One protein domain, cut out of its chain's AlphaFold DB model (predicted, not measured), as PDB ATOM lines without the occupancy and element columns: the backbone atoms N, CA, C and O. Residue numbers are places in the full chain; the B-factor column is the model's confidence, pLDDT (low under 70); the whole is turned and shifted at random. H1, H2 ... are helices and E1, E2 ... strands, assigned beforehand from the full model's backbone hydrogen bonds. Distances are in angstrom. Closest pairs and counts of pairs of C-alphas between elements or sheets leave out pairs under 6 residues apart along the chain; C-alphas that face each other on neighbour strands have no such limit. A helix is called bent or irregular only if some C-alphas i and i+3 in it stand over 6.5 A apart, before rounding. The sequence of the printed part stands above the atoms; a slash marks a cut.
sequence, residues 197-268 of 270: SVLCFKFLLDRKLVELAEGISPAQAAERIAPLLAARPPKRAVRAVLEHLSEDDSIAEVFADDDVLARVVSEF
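What this domain is: This is residues 197 to 268 of the 270 residues of the protein "SMI1_KNR4 domain-containing protein" of Myxococcales bacterium 68-20 (UniProt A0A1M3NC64). A small two-stranded sheet, E1 and E2, sits at one end of a compact cluster of four short helices that cross one another at steep angles, with the ends of H1 and H3 reaching toward the strands. H2 and H3 fold back on each other as a helical hairpin, H1 packs on H2, and H4 packs on H3; the joint between H1 and H4 is slight. The printed part has 72 residues, with four named helices and two named strands in the order H1, E1, H2, H3, E2, H4; the sheet has the order E1, E2 and is antiparallel, and the class is mostly helix. The whole is compact, with a radius of gyration of the C-alphas of 10.8 A and spans of 33 by 22 by 20 A along the three main axes.

Where its parts are: The sheet is made of E1, residues 210 to 212, and E2, residues 251 to 254, which measure 6.8 A and 7.3 A from first to last C-alpha. H3, residues 234 to 247, is the longest helix, 20.0 A from first to last C-alpha; its last C-alpha, that of Glu 247, stands at (185.768, -23.487, 183.288). H2, residues 218 to 229, measures 15.7 A and is irregular, but only just: C-alphas 224 and 227 are 6.8 A apart, and its line is a rough one. H1, residues 197 to 206, measures 14.1 A and begins with C-alpha 197 at (169.086, -26.890, 179.483). H4, residues 258 to 266, measures 11.9 A and ends with C-alpha 266 at (168.118, -15.826, 182.402).

How they stand to each other: E1 and E2 are antiparallel neighbours, with 167 degrees between their directions. N 211 and O 253 are within hydrogen-bond range at 2.8 A, and so are N 252 and O 211 at 2.8 A. C-alphas 210 and 254 face each other at 4.4 A. The closest C-alphas of H3 and E2 are those of Leu 245 and Ile 251, 6.5 A apart, and those of H1 and E1 are Leu 204 and Val 210, 5.9 A apart. H3 and H4 touch at a steep tilt of 54 degrees, opposite ways; their closest C-alphas are those of Val 238 and Ala 262, at 6.0 A. H2 touches H3 with residues 225 to 229 alone, and the closest C-alphas are those of Leu 229 and Ala 237, 5.1 A apart. These two helices form a helical hairpin, with a steep tilt of 41 degrees, opposite ways. H1 and H2 touch at a steep tilt of 56 degrees, opposite ways, with the C-alphas of Val 198 and Ala 222 closest at 5.0 A. H1 and H4 only just touch, with 3 pairs of C-alphas within 8 A, the closest being those of Cys 200 and Val 265 at 6.7 A. H2 and H4 are close but not clearly touching, about perpendicular at 85 degrees, with the C-alphas of Leu 229 and Val 265 closest at 8.0 A. H1 and H3 are apart. In H1, H3 and H4 every O i to N i+4 pair is within hydrogen-bond range; in H2 it is 5 of 8.

The domain as a whole: The two C-alphas farthest apart in the domain are those of Glu 214, in the link from E1 to H2, and Pro 233, in the link from H2 to H3, at 33.1 A. The first and last printed C-alphas, those of Ser 197 and Phe 268, are 7.5 A apart. The printed part has no cut. The five links between successive elements are tight, and there is no long link. In this predicted model the mean pLDDT of the printed part is 89.5, and no printed residue is under 70.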
ATOM      1  N   SER A 197     167.640 -26.775 179.683       88.25
ATOM      2  CA  SER A 197     169.086 -26.890 179.483       88.25
ATOM      3  C   SER A 197     169.484 -27.214 178.044       88.25
ATOM      4  O   SER A 197     170.445 -26.645 177.539       88.25
ATOM      5  N   VAL A 198     168.739 -28.081 177.357       88.06
ATOM      6  CA  VAL A 198     168.983 -28.432 175.950       88.06
ATOM      7  C   VAL A 198     168.681 -27.237 175.053       88.06
ATOM      8  O   VAL A 198     169.473 -26.930 174.164       88.06
ATOM      9  N   LEU A 199     167.579 -26.528 175.313       87.94
ATOM     10  CA  LEU A 199     167.206 -25.327 174.561       87.94
ATOM     11  C   LEU A 199     168.212 -24.188 174.770       87.94
ATOM     12  O   LEU A 199     168.657 -23.585 173.794       87.94
ATOM     13  N   CYS A 200     168.619 -23.942 176.019       88.75
ATOM     14  CA  CYS A 200     169.634 -22.949 176.360       88.75
ATOM     15  C   CYS A 200     170.953 -23.246 175.632       88.75
ATOM     16  O   CYS A 200     171.504 -22.380 174.953       88.75
ATOM     17  N   PHE A 201     171.420 -24.496 175.690       87.62
ATOM     18  CA  PHE A 201     172.692 -24.881 175.088       87.62
ATOM     19  C   PHE A 201     172.660 -24.844 173.553       87.62
ATOM     20  O   PHE A 201     173.592 -24.343 172.924       87.62
ATOM     21  N   LYS A 202     171.565 -25.302 172.930       88.31
ATOM     22  CA  LYS A 202     171.363 -25.163 171.479       88.31
ATOM     23  C   LYS A 202     171.371 -23.701 171.050       88.31
ATOM     24  O   LYS A 202     172.034 -23.371 170.076       88.31
ATOM     25  N   PHE A 203     170.703 -22.822 171.797       90.56
ATOM     26  CA  PHE A 203     170.679 -21.398 171.480       90.56
ATOM     27  C   PHE A 203     172.080 -20.772 171.530       90.56
ATOM     28  O   PHE A 203     172.441 -20.017 170.626       90.56
ATOM     29  N   LEU A 204     172.884 -21.104 172.548       91.12
ATOM     30  CA  LEU A 204     174.269 -20.633 172.657       91.12
ATOM     31  C   LEU A 204     175.116 -21.066 171.446       91.12
ATOM     32  O   LEU A 204     175.869 -20.250 170.910       91.12
ATOM     33  N   LEU A 205     174.954 -22.308 170.975       89.94
ATOM     34  CA  LEU A 205     175.668 -22.839 169.808       89.94
ATOM     35  C   LEU A 205     175.174 -22.248 168.483       89.94
ATOM     36  O   LEU A 205     175.979 -21.806 167.664       89.94
ATOM     37  N   ASP A 206     173.858 -22.183 168.279       91.00
ATOM     38  CA  ASP A 206     173.244 -21.642 167.059       91.00
ATOM     39  C   ASP A 206     173.617 -20.170 166.851       91.00
ATOM     40  O   ASP A 206     173.817 -19.703 165.724       91.00
ATOM     41  N   ARG A 207     173.743 -19.425 167.955       90.69
ATOM     42  CA  ARG A 207     174.188 -18.029 167.962       90.69
ATOM     43  C   ARG A 207     175.707 -17.869 167.973       90.69
ATOM     44  O   ARG A 207     176.164 -16.729 167.929       90.69
ATOM     45  N   LYS A 208     176.465 -18.970 167.981       89.62
ATOM     46  CA  LYS A 208     177.936 -18.994 168.038       89.62
ATOM     47  C   LYS A 208     178.494 -18.180 169.209       89.62
ATOM     48  O   LYS A 208     179.482 -17.469 169.064       89.62
ATOM     49  N   LEU A 209     177.814 -18.242 170.352       91.69
ATOM     50  CA  LEU A 209     178.248 -17.595 171.592       91.69
ATOM     51  C   LEU A 209     179.249 -18.472 172.346       91.69
ATOM     52  O   LEU A 209     180.071 -17.953 173.094       91.69
ATOM     53  N   VAL A 210     179.190 -19.785 172.120       91.44
ATOM     54  CA  VAL A 210     180.133 -20.788 172.623       91.44
ATOM     55  C   VAL A 210     180.418 -21.815 171.526       91.44
ATOM     56  O   VAL A 210     179.604 -21.993 170.615       91.44
ATOM     57  N   GLU A 211     181.541 -22.515 171.631       92.81
ATOM     58  CA  GLU A 211     181.893 -23.678 170.816       92.81
ATOM     59  C   GLU A 211     182.228 -24.866 171.715       92.81
ATOM     60  O   GLU A 211     182.803 -24.711 172.790       92.81
ATOM     61  N   LEU A 212     181.830 -26.064 171.287       92.00
ATOM     62  CA  LEU A 212     182.091 -27.302 172.015       92.00
ATOM     63  C   LEU A 212     183.443 -27.894 171.636       92.00
ATOM     64  O   LEU A 212     183.852 -27.843 170.478       92.00
ATOM     65  N   ALA A 213     184.080 -28.541 172.607       91.50
ATOM     66  CA  ALA A 213     185.244 -29.377 172.367       91.50
ATOM     67  C   ALA A 213     184.922 -30.532 171.404       91.50
ATOM     68  O   ALA A 213     183.800 -31.051 171.347       91.50
ATOM     69  N   GLU A 214     185.935 -30.955 170.646       87.12
ATOM     70  CA  GLU A 214     185.797 -32.012 169.649       87.12
ATOM     71  C   GLU A 214     185.268 -33.310 170.285       87.12
ATOM     72  O   GLU A 214     185.778 -33.797 171.293       87.12
ATOM     73  N   GLY A 215     184.219 -33.881 169.688       84.81
ATOM     74  CA  GLY A 215     183.604 -35.125 170.158       84.81
ATOM     75  C   GLY A 215     182.559 -34.966 171.267       84.81
ATOM     76  O   GLY A 215     181.955 -35.970 171.652       84.81
ATOM     77  N   ILE A 216     182.284 -33.747 171.745       87.88
ATOM     78  CA  ILE A 216     181.182 -33.480 172.679       87.88
ATOM     79  C   ILE A 216     179.895 -33.167 171.914       87.88
ATOM     80  O   ILE A 216     179.857 -32.303 171.039       87.88
ATOM     81  N   SER A 217     178.803 -33.847 172.271       85.06
ATOM     82  CA  SER A 217     177.478 -33.524 171.735       85.06
ATOM     83  C   SER A 217     176.768 -32.428 172.552       85.06
ATOM     84  O   SER A 217     176.926 -32.375 173.776       85.06
ATOM     85  N   PRO A 218     175.894 -31.611 171.930       82.31
ATOM     86  CA  PRO A 218     175.110 -30.594 172.640       82.31
ATOM     87  C   PRO A 218     174.260 -31.144 173.791       82.31
ATOM     88  O   PRO A 218     174.085 -30.477 174.804       82.31
ATOM     89  N   ALA A 219     173.752 -32.373 173.662       84.19
ATOM     90  CA  ALA A 219     172.970 -33.019 174.714       84.19
ATOM     91  C   ALA A 219     173.826 -33.342 175.953       84.19
ATOM     92  O   ALA A 219     173.391 -33.101 177.074       84.19
ATOM     93  N   GLN A 220     175.060 -33.818 175.753       87.38
ATOM     94  CA  GLN A 220     175.989 -34.127 176.848       87.38
ATOM     95  C   GLN A 220     176.432 -32.871 177.602       87.38
ATOM     96  O   GLN A 220     176.574 -32.908 178.821       87.38
ATOM     97  N   ALA A 221     176.627 -31.757 176.896       86.19
ATOM     98  CA  ALA A 221     176.929 -30.480 177.535       86.19
ATOM     99  C   ALA A 221     175.698 -29.908 178.273       86.19
ATOM    100  O   ALA A 221     175.804 -29.438 179.406       86.19
ATOM    101  N   ALA A 222     174.498 -30.051 177.694       89.19
ATOM    102  CA  ALA A 222     173.240 -29.645 178.323       89.19
ATOM    103  C   ALA A 222     172.927 -30.398 179.634       89.19
ATOM    104  O   ALA A 222     172.354 -29.816 180.557       89.19
ATOM    105  N   GLU A 223     173.310 -31.672 179.754       89.25
ATOM    106  CA  GLU A 223     173.155 -32.445 180.999       89.25
ATOM    107  C   GLU A 223     173.947 -31.838 182.169       89.25
ATOM    108  O   GLU A 223     173.482 -31.873 183.310       89.25
ATOM    109  N   ARG A 224     175.110 -31.232 181.895       87.88
ATOM    110  CA  ARG A 224     175.990 -30.647 182.921       87.88
ATOM    111  C   ARG A 224     175.480 -29.312 183.452       87.88
ATOM    112  O   ARG A 224     175.604 -29.045 184.646       87.88
ATOM    113  N   ILE A 225     174.835 -28.509 182.601       89.19
ATOM    114  CA  ILE A 225     174.235 -27.229 183.013       89.19
ATOM    115  C   ILE A 225     172.828 -27.375 183.602       89.19
ATOM    116  O   ILE A 225     172.371 -26.475 184.305       89.19
ATOM    117  N   ALA A 226     172.138 -28.497 183.371       90.44
ATOM    118  CA  ALA A 226     170.803 -28.758 183.915       90.44
ATOM    119  C   ALA A 226     170.686 -28.548 185.445       90.44
ATOM    120  O   ALA A 226     169.792 -27.808 185.868       90.44
ATOM    121  N   PRO A 227     171.574 -29.106 186.300       89.81
ATOM    122  CA  PRO A 227     171.512 -28.858 187.743       89.81
ATOM    123  C   PRO A 227     171.846 -27.407 188.126       89.81
ATOM    124  O   PRO A 227     171.393 -26.932 189.167       89.81
ATOM    125  N   LEU A 228     172.611 -26.693 187.294       92.06
ATOM    126  CA  LEU A 228     173.004 -25.303 187.537       92.06
ATOM    127  C   LEU A 228     171.852 -24.339 187.231       92.06
ATOM    128  O   LEU A 228     171.574 -23.452 188.037       92.06
ATOM    129  N   LEU A 229     171.133 -24.564 186.127       88.94
ATOM    130  CA  LEU A 229     169.917 -23.823 185.767       88.94
ATOM    131  C   LEU A 229     168.801 -24.004 186.805       88.94
ATOM    132  O   LEU A 229     168.075 -23.061 187.111       88.94
ATOM    133  N   ALA A 230     168.696 -25.187 187.412       87.25
ATOM    134  CA  ALA A 230     167.717 -25.462 188.464       87.25
ATOM    135  C   ALA A 230     168.046 -24.790 189.817       87.25
ATOM    136  O   ALA A 230     167.228 -24.825 190.745       87.25
ATOM    137  N   ALA A 231     169.232 -24.187 189.974       88.19
ATOM    138  CA  ALA A 231     169.646 -23.599 191.240       88.19
ATOM    139  C   ALA A 231     168.792 -22.375 191.614       88.19
ATOM    140  O   ALA A 231     168.475 -21.505 190.803       88.19
ATOM    141  N   ARG A 232     168.454 -22.258 192.901       85.56
ATOM    142  CA  ARG A 232     167.784 -21.072 193.452       85.56
ATOM    143  C   ARG A 232     168.715 -20.346 194.439       85.56
ATOM    144  O   ARG A 232     169.490 -21.002 195.145       85.56
ATOM    145  N   PRO A 233     168.670 -19.001 194.516       90.19
ATOM    146  CA  PRO A 233     167.846 -18.080 193.714       90.19
ATOM    147  C   PRO A 233     168.335 -17.946 192.251       90.19
ATOM    148  O   PRO A 233     169.496 -18.250 191.997       90.19
ATOM    149  N   PRO A 234     167.517 -17.436 191.303       87.62
ATOM    150  CA  PRO A 234     167.873 -17.341 189.875       87.62
ATOM    151  C   PRO A 234     169.222 -16.666 189.594       87.62
ATOM    152  O   PRO A 234     170.010 -17.141 188.787       87.62
ATOM    153  N   LYS A 235     169.569 -15.616 190.351       89.88
ATOM    154  CA  LYS A 235     170.878 -14.947 190.247       89.88
ATOM    155  C   LYS A 235     172.064 -15.894 190.504       89.88
ATOM    156  O   LYS A 235     173.139 -15.699 189.947       89.88
ATOM    157  N   ARG A 236     171.878 -16.910 191.356       90.25
ATOM    158  CA  ARG A 236     172.876 -17.956 191.622       90.25
ATOM    159  C   ARG A 236     172.977 -18.937 190.455       90.25
ATOM    160  O   ARG A 236     174.094 -19.324 190.139       90.25
ATOM    161  N   ALA A 237     171.858 -19.295 189.823       89.69
ATOM    162  CA  ALA A 237     171.859 -20.139 188.628       89.69
ATOM    163  C   ALA A 237     172.612 -19.478 187.471       89.69
ATOM    164  O   ALA A 237     173.523 -20.092 186.930       89.69
ATOM    165  N   VAL A 238     172.323 -18.203 187.170       91.44
ATOM    166  CA  VAL A 238     173.042 -17.453 186.121       91.44
ATOM    167  C   VAL A 238     174.548 -17.485 186.364       91.44
ATOM    168  O   VAL A 238     175.305 -17.884 185.488       91.44
ATOM    169  N   ARG A 239     174.986 -17.117 187.575       92.81
ATOM    170  CA  ARG A 239     176.413 -17.104 187.917       92.81
ATOM    171  C   ARG A 239     177.053 -18.487 187.778       92.81
ATOM    172  O   ARG A 239     178.137 -18.579 187.224       92.81
ATOM    173  N   ALA A 240     176.391 -19.535 188.268       91.81
ATOM    174  CA  ALA A 240     176.923 -20.893 188.220       91.81
ATOM    175  C   ALA A 240     177.043 -21.422 186.783       91.81
ATOM    176  O   ALA A 240     178.004 -22.113 186.470       91.81
ATOM    177  N   VAL A 241     176.091 -21.083 185.908       92.38
ATOM    178  CA  VAL A 241     176.159 -21.447 184.486       92.38
ATOM    179  C   VAL A 241     177.276 -20.683 183.777       92.38
ATOM    180  O   VAL A 241     178.006 -21.295 183.012       92.38
ATOM    181  N   LEU A 242     177.456 -19.385 184.043       93.88
ATOM    182  CA  LEU A 242     178.555 -18.602 183.459       93.88
ATOM    183  C   LEU A 242     179.929 -19.141 183.870       93.88
ATOM    184  O   LEU A 242     180.773 -19.368 183.013       93.88
ATOM    185  N   GLU A 243     180.111 -19.405 185.165       93.88
ATOM    186  CA  GLU A 243     181.333 -20.004 185.718       93.88
ATOM    187  C   GLU A 243     181.612 -21.364 185.057       93.88
ATOM    188  O   GLU A 243     182.711 -21.607 184.565       93.88
ATOM    189  N   HIS A 244     180.578 -22.199 184.907       92.75
ATOM    190  CA  HIS A 244     180.687 -23.467 184.189       92.75
ATOM    191  C   HIS A 244     181.072 -23.299 182.714       92.75
ATOM    192  O   HIS A 244     181.929 -24.031 182.236       92.75
ATOM    193  N   LEU A 245     180.484 -22.342 181.989       91.94
ATOM    194  CA  LEU A 245     180.830 -22.108 180.583       91.94
ATOM    195  C   LEU A 245     182.287 -21.656 180.408       91.94
ATOM    196  O   LEU A 245     182.881 -21.948 179.376       91.94
ATOM    197  N   SER A 246     182.854 -20.961 181.396       87.75
ATOM    198  CA  SER A 246     184.251 -20.513 181.362       87.75
ATOM    199  C   SER A 246     185.271 -21.563 181.815       87.75
ATOM    200  O   SER A 246     186.441 -21.455 181.452       87.75
ATOM    201  N   GLU A 247     184.858 -22.543 182.622       89.38
ATOM    202  CA  GLU A 247     185.768 -23.487 183.288       89.38
ATOM    203  C   GLU A 247     185.624 -24.943 182.818       89.38
ATOM    204  O   GLU A 247     186.512 -25.751 183.083       89.38
ATOM    205  N   ASP A 248     184.517 -25.319 182.166       89.06
ATOM    206  CA  ASP A 248     184.274 -26.709 181.772       89.06
ATOM    207  C   ASP A 248     185.008 -27.074 180.475       89.06
ATOM    208  O   ASP A 248     184.775 -26.491 179.419       89.06
ATOM    209  N   ASP A 249     185.826 -28.127 180.543       87.19
ATOM    210  CA  ASP A 249     186.630 -28.644 179.424       87.19
ATOM    211  C   ASP A 249     185.804 -29.111 178.203       87.19
ATOM    212  O   ASP A 249     186.364 -29.419 177.149       87.19
ATOM    213  N   SER A 250     184.477 -29.228 178.326       87.19
ATOM    214  CA  SER A 250     183.597 -29.501 177.183       87.19
ATOM    215  C   SER A 250     183.317 -28.275 176.317       87.19
ATOM    216  O   SER A 250     182.839 -28.440 175.192       87.19
ATOM    217  N   ILE A 251     183.639 -27.074 176.800       91.19
ATOM    218  CA  ILE A 251     183.568 -25.821 176.052       91.19
ATOM    219  C   ILE A 251     184.959 -25.529 175.484       91.19
ATOM    220  O   ILE A 251     185.915 -25.324 176.223       91.19
ATOM    221  N   ALA A 252     185.081 -25.523 174.158       90.75
ATOM    222  CA  ALA A 252     186.333 -25.184 173.489       90.75
ATOM    223  C   ALA A 252     186.626 -23.684 173.575       90.75
ATOM    224  O   ALA A 252     187.765 -23.287 173.813       90.75
ATOM    225  N   GLU A 253     185.601 -22.857 173.357       90.94
ATOM    226  CA  GLU A 253     185.742 -21.404 173.338       90.94
ATOM    227  C   GLU A 253     184.421 -20.709 173.693       90.94
ATOM    228  O   GLU A 253     183.331 -21.198 173.384       90.94
ATOM    229  N   VAL A 254     184.523 -19.548 174.342       92.38
ATOM    230  CA  VAL A 254     183.404 -18.654 174.656       92.38
ATOM    231  C   VAL A 254     183.640 -17.330 173.931       92.38
ATOM    232  O   VAL A 254     184.630 -16.650 174.181       92.38
ATOM    233  N   PHE A 255     182.729 -16.965 173.029       89.75
ATOM    234  CA  PHE A 255     182.864 -15.795 172.149       89.75
ATOM    235  C   PHE A 255     182.079 -14.569 172.622       89.75
ATOM    236  O   PHE A 255     182.261 -13.475 172.086       89.75
ATOM    237  N   ALA A 256     181.154 -14.753 173.561       89.19
ATOM    238  CA  ALA A 256     180.263 -13.705 174.036       89.19
ATOM    239  C   ALA A 256     180.669 -13.203 175.421       89.19
ATOM    240  O   ALA A 256     181.085 -13.987 176.268       89.19
ATOM    241  N   ASP A 257     180.476 -11.906 175.662       91.94
ATOM    242  CA  ASP A 257     180.715 -11.309 176.975       91.94
ATOM    243  C   ASP A 257     179.702 -11.812 178.018       91.94
ATOM    244  O   ASP A 257     178.537 -12.100 177.701       91.94
ATOM    245  N   ASP A 258     180.116 -11.819 179.288       89.44
ATOM    246  CA  ASP A 258     179.321 -12.284 180.432       89.44
ATOM    247  C   ASP A 258     177.925 -11.647 180.508       89.44
ATOM    248  O   ASP A 258     176.957 -12.320 180.855       89.44
ATOM    249  N   ASP A 259     177.782 -10.371 180.137       90.81
ATOM    250  CA  ASP A 259     176.493  -9.668 180.139       90.81
ATOM    251  C   ASP A 259     175.508 -10.226 179.096       90.81
ATOM    252  O   ASP A 259     174.294 -10.254 179.326       90.81
ATOM    253  N   VAL A 260     176.013 -10.669 177.941       89.69
ATOM    254  CA  VAL A 260     175.204 -11.278 176.876       89.69
ATOM    255  C   VAL A 260     174.797 -12.685 177.292       89.69
ATOM    256  O   VAL A 260     173.615 -13.029 177.219       89.69
ATOM    257  N   LEU A 261     175.749 -13.470 177.794       89.81
ATOM    258  CA  LEU A 261     175.495 -14.821 178.286       89.81
ATOM    259  C   LEU A 261     174.523 -14.814 179.476       89.81
ATOM    260  O   LEU A 261     173.599 -15.623 179.516       89.81
ATOM    261  N   ALA A 262     174.653 -13.857 180.400       90.69
ATOM    262  CA  ALA A 262     173.761 -13.713 181.549       90.69
ATOM    263  C   ALA A 262     172.304 -13.476 181.133       90.69
ATOM    264  O   ALA A 262     171.389 -14.038 181.744       90.69
ATOM    265  N   ARG A 263     172.080 -12.652 180.099       90.19
ATOM    266  CA  ARG A 263     170.739 -12.396 179.551       90.19
ATOM    267  C   ARG A 263     170.150 -13.656 178.939       90.19
ATOM    268  O   ARG A 263     169.043 -14.020 179.315       90.19
ATOM    269  N   VAL A 264     170.917 -14.337 178.087       90.06
ATOM    270  CA  VAL A 264     170.483 -15.586 177.450       90.06
ATOM    271  C   VAL A 264     170.129 -16.623 178.509       90.06
ATOM    272  O   VAL A 264     169.018 -17.127 178.502       90.06
ATOM    273  N   VAL A 265     171.017 -16.895 179.467       90.44
ATOM    274  CA  VAL A 265     170.774 -17.890 180.525       90.44
ATOM    275  C   VAL A 265     169.529 -17.550 181.348       90.44
ATOM    276  O   VAL A 265     168.771 -18.451 181.697       90.44
ATOM    277  N   SER A 266     169.283 -16.265 181.625       89.81
ATOM    278  CA  SER A 266     168.118 -15.826 182.402       89.81
ATOM    279  C   SER A 266     166.777 -16.140 181.729       89.81
ATOM    280  O   SER A 266     165.805 -16.371 182.444       89.81
ATOM    281  N   GLU A 267     166.722 -16.196 180.393       89.12
ATOM    282  CA  GLU A 267     165.509 -16.552 179.631       89.12
ATOM    283  C   GLU A 267     165.092 -18.022 179.819       89.12
ATOM    284  O   GLU A 267     163.959 -18.381 179.511       89.12
ATOM    285  N   PHE A 268     165.976 -18.870 180.360       87.38
ATOM    286  CA  PHE A 268     165.738 -20.307 180.547       87.38
ATOM    287  C   PHE A 268     165.632 -20.727 182.030       87.38
ATOM    288  O   PHE A 268     165.772 -21.911 182.338       87.38
TER     289      PHE A 268